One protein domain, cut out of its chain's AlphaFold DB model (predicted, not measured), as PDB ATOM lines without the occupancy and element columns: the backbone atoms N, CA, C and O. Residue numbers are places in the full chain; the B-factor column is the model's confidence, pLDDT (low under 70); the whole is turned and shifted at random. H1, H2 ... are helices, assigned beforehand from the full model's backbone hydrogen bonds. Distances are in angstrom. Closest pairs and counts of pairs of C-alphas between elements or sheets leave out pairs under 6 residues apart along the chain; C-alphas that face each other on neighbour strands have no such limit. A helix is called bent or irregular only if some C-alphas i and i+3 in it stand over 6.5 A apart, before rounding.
ATOM      1  N   PRO A  76     -10.883 -37.835 -10.911       81.50
ATOM      2  CA  PRO A  76     -12.309 -37.520 -10.834       81.50
ATOM      3  C   PRO A  76     -12.942 -37.201 -12.195       81.50
ATOM      4  O   PRO A  76     -14.013 -37.730 -12.501       81.50
ATOM      5  N   LEU A  77     -12.296 -36.382 -13.027       83.12
ATOM      6  CA  LEU A  77     -12.798 -35.998 -14.345       83.12
ATOM      7  C   LEU A  77     -12.747 -37.173 -15.324       83.12
ATOM      8  O   LEU A  77     -13.705 -37.386 -16.067       83.12
ATOM      9  N   ALA A  78     -11.682 -37.977 -15.288       84.88
ATOM     10  CA  ALA A  78     -11.537 -39.190 -16.092       84.88
ATOM     11  C   ALA A  78     -12.670 -40.195 -15.829       84.88
ATOM     12  O   ALA A  78     -13.197 -40.790 -16.771       84.88
ATOM     13  N   LEU A  79     -13.054 -40.352 -14.555       83.38
ATOM     14  CA  LEU A  79     -14.188 -41.169 -14.115       83.38
ATOM     15  C   LEU A  79     -15.532 -40.572 -14.538       83.38
ATOM     16  O   LEU A  79     -16.387 -41.281 -15.059       83.38
ATOM     17  N   ALA A  80     -15.729 -39.273 -14.312       85.31
ATOM     18  CA  ALA A  80     -16.996 -38.605 -14.598       85.31
ATOM     19  C   ALA A  80     -17.318 -38.547 -16.100       85.31
ATOM     20  O   ALA A  80     -18.490 -38.493 -16.470       85.31
ATOM     21  N   THR A  81     -16.290 -38.555 -16.951       86.75
ATOM     22  CA  THR A  81     -16.415 -38.413 -18.409       86.75
ATOM     23  C   THR A  81     -16.193 -39.715 -19.178       86.75
ATOM     24  O   THR A  81     -16.252 -39.685 -20.401       86.75
ATOM     25  N   GLU A  82     -15.958 -40.853 -18.508       86.38
ATOM     26  CA  GLU A  82     -15.645 -42.144 -19.152       86.38
ATOM     27  C   GLU A  82     -16.643 -42.507 -20.261       86.38
ATOM     28  O   GLU A  82     -16.237 -42.708 -21.406       86.38
ATOM     29  N   ASP A  83     -17.939 -42.499 -19.949       84.44
ATOM     30  CA  ASP A  83     -18.981 -42.879 -20.907       84.44
ATOM     31  C   ASP A  83     -19.071 -41.878 -22.081       84.44
ATOM     32  O   ASP A  83     -19.161 -42.290 -23.235       84.44
ATOM     33  N   LEU A  84     -18.940 -40.570 -21.812       87.94
ATOM     34  CA  LEU A  84     -18.943 -39.517 -22.841       87.94
ATOM     35  C   LEU A  84     -17.751 -39.650 -23.800       87.94
ATOM     36  O   LEU A  84     -17.894 -39.491 -25.011       87.94
ATOM     37  N   ARG A  85     -16.559 -39.941 -23.268       89.38
ATOM     38  CA  ARG A  85     -15.355 -40.144 -24.085       89.38
ATOM     39  C   ARG A  85     -15.503 -41.371 -24.978       89.38
ATOM     40  O   ARG A  85     -15.091 -41.315 -26.137       89.38
ATOM     41  N   SER A  86     -16.119 -42.431 -24.458       87.69
ATOM     42  CA  SER A  86     -16.403 -43.642 -25.223       87.69
ATOM     43  C   SER A  86     -17.420 -43.386 -26.339       87.69
ATOM     44  O   SER A  86     -17.178 -43.760 -27.485       87.69
ATOM     45  N   GLU A  87     -18.501 -42.655 -26.047       91.31
ATOM     46  CA  GLU A  87     -19.540 -42.285 -27.019       91.31
ATOM     47  C   GLU A  87     -18.997 -41.404 -28.158       91.31
ATOM     48  O   GLU A  87     -19.288 -41.638 -29.329       91.31
ATOM     49  N   LEU A  88     -18.128 -40.439 -27.839       89.81
ATOM     50  CA  LEU A  88     -17.428 -39.601 -28.825       89.81
ATOM     51  C   LEU A  88     -16.283 -40.347 -29.552       89.81
ATOM     52  O   LEU A  88     -15.613 -39.796 -30.438       89.81
ATOM     53  N   GLY A  89     -16.030 -41.602 -29.171       88.50
ATOM     54  CA  GLY A  89     -14.980 -42.458 -29.710       88.50
ATOM     55  C   GLY A  89     -13.567 -41.956 -29.417       88.50
ATOM     56  O   GLY A  89     -12.651 -42.277 -30.174       88.50
ATOM     57  N   LEU A  90     -13.370 -41.133 -28.386       87.31
ATOM     58  CA  LEU A  90     -12.076 -40.518 -28.065       87.31
ATOM     59  C   LEU A  90     -11.027 -41.554 -27.638       87.31
ATOM     60  O   LEU A  90      -9.831 -41.318 -27.793       87.31
ATOM     61  N   ASP A  91     -11.468 -42.731 -27.192       87.06
ATOM     62  CA  ASP A  91     -10.595 -43.845 -26.814       87.06
ATOM     63  C   ASP A  91      -9.777 -44.410 -27.998       87.06
ATOM     64  O   ASP A  91      -8.818 -45.147 -27.786       87.06
ATOM     65  N   ARG A  92     -10.120 -44.059 -29.252       86.44
ATOM     66  CA  ARG A  92      -9.373 -44.480 -30.456       86.44
ATOM     67  C   ARG A  92      -8.069 -43.706 -30.683       86.44
ATOM     68  O   ARG A  92      -7.259 -44.117 -31.510       86.44
ATOM     69  N   PHE A  93      -7.891 -42.562 -30.025       85.56
ATOM     70  CA  PHE A  93      -6.711 -41.717 -30.197       85.56
ATOM     71  C   PHE A  93      -5.577 -42.168 -29.271       85.56
ATOM     72  O   PHE A  93      -5.814 -42.551 -28.128       85.56
ATOM     73  N   GLY A  94      -4.325 -42.067 -29.733       82.06
ATOM     74  CA  GLY A  94      -3.148 -42.465 -28.944       82.06
ATOM     75  C   GLY A  94      -3.012 -41.721 -27.606       82.06
ATOM     76  O   GLY A  94      -2.469 -42.266 -26.649       82.06
ATOM     77  N   SER A  95      -3.579 -40.517 -27.510       81.81
ATOM     78  CA  SER A  95      -3.639 -39.714 -26.287       81.81
ATOM     79  C   SER A  95      -4.478 -40.334 -25.164       81.81
ATOM     80  O   SER A  95      -4.257 -40.012 -23.996       81.81
ATOM     81  N   ALA A  96      -5.388 -41.268 -25.467       83.81
ATOM     82  CA  ALA A  96      -6.169 -41.979 -24.453       83.81
ATOM     83  C   ALA A  96      -5.277 -42.753 -23.463       83.81
ATOM     84  O   ALA A  96      -5.620 -42.873 -22.288       83.81
ATOM     85  N   ALA A  97      -4.091 -43.201 -23.900       83.81
ATOM     86  CA  ALA A  97      -3.114 -43.873 -23.041       83.81
ATOM     87  C   ALA A  97      -2.609 -42.989 -21.884       83.81
ATOM     88  O   ALA A  97      -2.198 -43.509 -20.848       83.81
ATOM     89  N   ASN A  98      -2.682 -41.664 -22.035       83.00
ATOM     90  CA  ASN A  98      -2.236 -40.707 -21.023       83.00
ATOM     91  C   ASN A  98      -3.304 -40.408 -19.963       83.00
ATOM     92  O   ASN A  98      -3.018 -39.724 -18.987       83.00
ATOM     93  N   THR A  99      -4.518 -40.946 -20.117       80.81
ATOM     94  CA  THR A  99      -5.577 -40.905 -19.100       80.81
ATOM     95  C   THR A  99      -5.895 -42.336 -18.657       80.81
ATOM     96  O   THR A  99      -6.844 -42.944 -19.158       80.81
ATOM     97  N   PRO A 100      -5.092 -42.927 -17.751       71.38
ATOM     98  CA  PRO A 100      -5.280 -44.312 -17.349       71.38
ATOM     99  C   PRO A 100      -6.666 -44.516 -16.714       71.38
ATOM    100  O   PRO A 100      -7.115 -43.694 -15.910       71.38
ATOM    101  N   PRO A 101      -7.364 -45.616 -17.046       68.25
ATOM    102  CA  PRO A 101      -8.688 -45.877 -16.513       68.25
ATOM    103  C   PRO A 101      -8.610 -46.109 -15.008       68.25
ATOM    104  O   PRO A 101      -7.738 -46.826 -14.507       68.25
ATOM    105  N   ALA A 102      -9.578 -45.566 -14.277       70.69
ATOM    106  CA  ALA A 102      -9.710 -45.865 -12.864       70.69
ATOM    107  C   ALA A 102      -9.894 -47.377 -12.633       70.69
ATOM    108  O   ALA A 102     -10.525 -48.099 -13.422       70.69
ATOM    109  N   GLY A 103      -9.349 -47.869 -11.517       75.88
ATOM    110  CA  GLY A 103      -9.459 -49.273 -11.130       75.88
ATOM    111  C   GLY A 103     -10.915 -49.754 -11.143       75.88
ATOM    112  O   GLY A 103     -11.843 -48.996 -10.858       75.88
ATOM    113  N   ARG A 104     -11.138 -51.032 -11.479       74.06
ATOM    114  CA  ARG A 104     -12.492 -51.618 -11.593       74.06
ATOM    115  C   ARG A 104     -13.346 -51.388 -10.334       74.06
ATOM    116  O   ARG A 104     -14.535 -51.112 -10.450       74.06
ATOM    117  N   LEU A 105     -12.720 -51.424  -9.155       75.31
ATOM    118  CA  LEU A 105     -13.366 -51.141  -7.869       75.31
ATOM    119  C   LEU A 105     -13.798 -49.674  -7.730       75.31
ATOM    120  O   LEU A 105     -14.921 -49.406  -7.314       75.31
ATOM    121  N   ALA A 106     -12.944 -48.729  -8.130       74.94
ATOM    122  CA  ALA A 106     -13.260 -47.302  -8.095       74.94
ATOM    123  C   ALA A 106     -14.428 -46.961  -9.033       74.94
ATOM    124  O   ALA A 106     -15.316 -46.203  -8.655       74.94
ATOM    125  N   ARG A 107     -14.484 -47.587 -10.218       75.19
ATOM    126  CA  ARG A 107     -15.613 -47.446 -11.154       75.19
ATOM    127  C   ARG A 107     -16.918 -47.999 -10.595       75.19
ATOM    128  O   ARG A 107     -17.952 -47.346 -10.707       75.19
ATOM    129  N   ALA A 108     -16.878 -49.176  -9.971       78.56
ATOM    130  CA  ALA A 108     -18.057 -49.770  -9.345       78.56
ATOM    131  C   ALA A 108     -18.597 -48.886  -8.207       78.56
ATOM    132  O   ALA A 108     -19.794 -48.610  -8.158       78.56
ATOM    133  N   LEU A 109     -17.707 -48.381  -7.347       79.38
ATOM    134  CA  LEU A 109     -18.068 -47.473  -6.260       79.38
ATOM    135  C   LEU A 109     -18.632 -46.144  -6.789       79.38
ATOM    136  O   LEU A 109     -19.671 -45.686  -6.318       79.38
ATOM    137  N   ALA A 110     -17.996 -45.549  -7.802       75.06
ATOM    138  CA  ALA A 110     -18.455 -44.304  -8.414       75.06
ATOM    139  C   ALA A 110     -19.851 -44.455  -9.041       75.06
ATOM    140  O   ALA A 110     -20.714 -43.608  -8.815       75.06
ATOM    141  N   ARG A 111     -20.114 -45.554  -9.763       77.00
ATOM    142  CA  ARG A 111     -21.442 -45.848 -10.331       77.00
ATOM    143  C   ARG A 111     -22.502 -46.089  -9.258       77.00
ATOM    144  O   ARG A 111     -23.632 -45.639  -9.417       77.00
ATOM    145  N   ALA A 112     -22.142 -46.734  -8.149       80.75
ATOM    146  CA  ALA A 112     -23.055 -46.919  -7.021       80.75
ATOM    147  C   ALA A 112     -23.417 -45.588  -6.328       80.75
ATOM    148  O   ALA A 112     -24.549 -45.417  -5.880       80.75
ATOM    149  N   LEU A 113     -22.481 -44.632  -6.273       73.62
ATOM    150  CA  LEU A 113     -22.671 -43.321  -5.635       73.62
ATOM    151  C   LEU A 113     -23.259 -42.245  -6.575       73.62
ATOM    152  O   LEU A 113     -23.849 -41.270  -6.102       73.62
ATOM    153  N   GLN A 114     -23.161 -42.418  -7.898       69.88
ATOM    154  CA  GLN A 114     -23.707 -41.502  -8.912       69.88
ATOM    155  C   GLN A 114     -25.191 -41.106  -8.735       69.88
ATOM    156  O   GLN A 114     -25.484 -39.910  -8.872       69.88
ATOM    157  N   PRO A 115     -26.139 -42.020  -8.429       68.81
ATOM    158  CA  PRO A 115     -27.547 -41.647  -8.268       68.81
ATOM    159  C   PRO A 115     -27.795 -40.751  -7.045       68.81
ATOM    160  O   PRO A 115     -28.772 -40.006  -7.034       68.81
ATOM    161  N   VAL A 116     -26.899 -40.765  -6.051       68.81
ATOM    162  CA  VAL A 116     -26.989 -39.939  -4.835       68.81
ATOM    163  C   VAL A 116     -26.316 -38.575  -5.033       68.81
ATOM    164  O   VAL A 116     -26.812 -37.554  -4.556       68.81
ATOM    165  N   ALA A 117     -25.221 -38.525  -5.799       67.12
ATOM    166  CA  ALA A 117     -24.447 -37.304  -6.023       67.12
ATOM    167  C   ALA A 117     -25.204 -36.232  -6.835       67.12
ATOM    168  O   ALA A 117     -25.123 -35.041  -6.527       67.12
ATOM    169  N   ARG A 118     -25.983 -36.633  -7.852       63.97
ATOM    170  CA  ARG A 118     -26.752 -35.701  -8.706       63.97
ATOM    171  C   ARG A 118     -27.827 -34.897  -7.945       63.97
ATOM    172  O   ARG A 118     -27.851 -33.673  -8.106       63.97
ATOM    173  N   PRO A 119     -28.708 -35.506  -7.125       66.88
ATOM    174  CA  PRO A 119     -29.681 -34.750  -6.338       66.88
ATOM    175  C   PRO A 119     -29.031 -33.956  -5.195       66.88
ATOM    176  O   PRO A 119     -29.444 -32.824  -4.954       66.88
ATOM    177  N   ALA A 120     -27.980 -34.478  -4.552       68.94
ATOM    178  CA  ALA A 120     -27.262 -33.764  -3.492       68.94
ATOM    179  C   ALA A 120     -26.607 -32.466  -3.998       68.94
ATOM    180  O   ALA A 120     -26.712 -31.428  -3.348       68.94
ATOM    181  N   MET A 121     -26.008 -32.483  -5.193       68.88
ATOM    182  CA  MET A 121     -25.407 -31.293  -5.804       68.88
ATOM    183  C   MET A 121     -26.456 -30.234  -6.181       68.88
ATOM    184  O   MET A 121     -26.232 -29.045  -5.967       68.88
ATOM    185  N   ARG A 122     -27.639 -30.651  -6.664       69.69
ATOM    186  CA  ARG A 122     -28.775 -29.737  -6.901       69.69
ATOM    187  C   ARG A 122     -29.298 -29.125  -5.601       69.69
ATOM    188  O   ARG A 122     -29.614 -27.939  -5.579       69.69
ATOM    189  N   LEU A 123     -29.353 -29.908  -4.524       73.12
ATOM    190  CA  LEU A 123     -29.771 -29.430  -3.208       73.12
ATOM    191  C   LEU A 123     -28.764 -28.417  -2.643       73.12
ATOM    192  O   LEU A 123     -29.167 -27.333  -2.236       73.12
ATOM    193  N   ILE A 124     -27.464 -28.715  -2.697       73.56
ATOM    194  CA  ILE A 124     -26.393 -27.820  -2.229       73.56
ATOM    195  C   ILE A 124     -26.388 -26.504  -3.015       73.56
ATOM    196  O   ILE A 124     -26.369 -25.441  -2.401       73.56
ATOM    197  N   LEU A 125     -26.499 -26.552  -4.346       72.62
ATOM    198  CA  LEU A 125     -26.600 -25.343  -5.173       72.62
ATOM    199  C   LEU A 125     -27.851 -24.520  -4.830       72.62
ATOM    200  O   LEU A 125     -27.772 -23.297  -4.724       72.62
ATOM    201  N   SER A 126     -28.989 -25.175  -4.574       74.50
ATOM    202  CA  SER A 126     -30.220 -24.486  -4.164       74.50
ATOM    203  C   SER A 126     -30.144 -23.870  -2.759       74.50
ATOM    204  O   SER A 126     -30.809 -22.872  -2.490       74.50
ATOM    205  N   LEU A 127     -29.325 -24.437  -1.865       74.56
ATOM    206  CA  LEU A 127     -29.070 -23.902  -0.526       74.56
ATOM    207  C   LEU A 127     -28.081 -22.731  -0.574       74.56
ATOM    208  O   LEU A 127     -28.299 -21.726   0.097       74.56
ATOM    209  N   GLN A 128     -27.050 -22.809  -1.421       72.19
ATOM    210  CA  GLN A 128     -26.113 -21.703  -1.645       72.19
ATOM    211  C   GLN A 128     -26.795 -20.491  -2.292       72.19
ATOM    212  O   GLN A 128     -26.551 -19.360  -1.879       72.19
ATOM    213  N   GLN A 129     -27.716 -20.712  -3.235       69.88
ATOM    214  CA  GLN A 129     -28.516 -19.638  -3.833       69.88
ATOM    215  C   GLN A 129     -29.480 -18.970  -2.836       69.88
ATOM    216  O   GLN A 129     -29.790 -17.794  -2.994       69.88
ATOM    217  N   ARG A 130     -29.936 -19.678  -1.791       67.12
ATOM    218  CA  ARG A 130     -30.790 -19.096  -0.735       67.12
ATOM    219  C   ARG A 130     -30.006 -18.309   0.313       67.12
ATOM    220  O   ARG A 130     -30.543 -17.353   0.854       67.12
ATOM    221  N   LEU A 131     -28.761 -18.689   0.588       65.31
ATOM    222  CA  LEU A 131     -27.910 -18.016   1.576       65.31
ATOM    223  C   LEU A 131     -27.215 -16.757   1.029       65.31
ATOM    224  O   LEU A 131     -26.757 -15.942   1.816       65.31
ATOM    225  N   GLY A 132     -27.153 -16.574  -0.294       56.00
ATOM    226  CA  GLY A 132     -26.588 -15.376  -0.936       56.00
ATOM    227  C   GLY A 132     -27.550 -14.186  -1.090       56.00
ATOM    228  O   GLY A 132     -27.184 -13.201  -1.724       56.00
ATOM    229  N   HIS A 133     -28.778 -14.278  -0.561       53.91
ATOM    230  CA  HIS A 133     -29.824 -13.248  -0.665       53.91
ATOM    231  C   HIS A 133     -30.353 -12.766   0.705       53.91
ATOM    232  O   HIS A 133     -31.515 -12.381   0.828       53.91
TER     233      HIS A 133
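This is residues 76 to 133 of the 134 residues of an uncharacterized protein of Deltaproteobacteria bacterium (UniProt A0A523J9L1). What shape is this? A long bent helix, H4, starts beside a loose curve of three short helices, H1, H2 and H3, and its far part, residues 115 to 131, sticks out free with the tail to residue 133. This arm makes much of the length. What is it made of? The printed part has 58 residues with four named helices, H1 to H4 in order, and no named strand; the class is all helix. How spread out is it? It is only just extended, close to loose, with a radius of gyration of the C-alphas of 15.6 A and spans of 49 by 23 by 18 A.

Where do the short helices lie? H1, residues 76 to 80, begins at C-alpha 76 (-12.309, -37.520, -10.834) and measures 6.1 A. H2, residues 82 to 87, measures 8.8 A. H3, residues 94 to 98, measures 8.2 A and is neither bent nor irregular, but only just: C-alphas 94 and 97 are 6.1 A apart. Where is the long helix? H4, residues 104 to 131, was assigned as one helix by its hydrogen bonds but is bent, with C-alphas 112 and 115 7.0 A apart. Its arms are H4a, residues 104 to 112, 12.4 A, and H4b, residues 115 to 131, 25.6 A, ending at C-alpha 131 (-27.910, -18.016, 1.576).

Which parts meet? H1 and H4a are close but not clearly touching; their closest C-alphas, of Leu 79 and Arg 107, are 7.1 A apart. H1 and H2 meet only through their link, while H2 and H3, and H3 and H4a, are apart. How do the arms stand? H4a and H4b stand at a steep tilt of 56 degrees. What of the backbones? Each O i to N i+4 pair is within hydrogen-bond range in H1, H2 and H4a, against 12 of 13 in H4b and 0 of 1 in H3, where 2 of 2 O i to N i+3 pairs are.

How large is it? The two C-alphas farthest apart, of Gly 94 and His 133, are 48.6 A apart; without residues 115 to 133, which stand free, the body spans 29 by 17 by 14 A. Is there a cut or a long link? The printed part has no cut; the links H1 to H2 and H3 to H4 are tight, and H2 to H3 is short. Where is confidence low? The mean pLDDT of the printed part is 77.0, and residue 101, residues 114 to 122 and residues 129 to 133 are under 70.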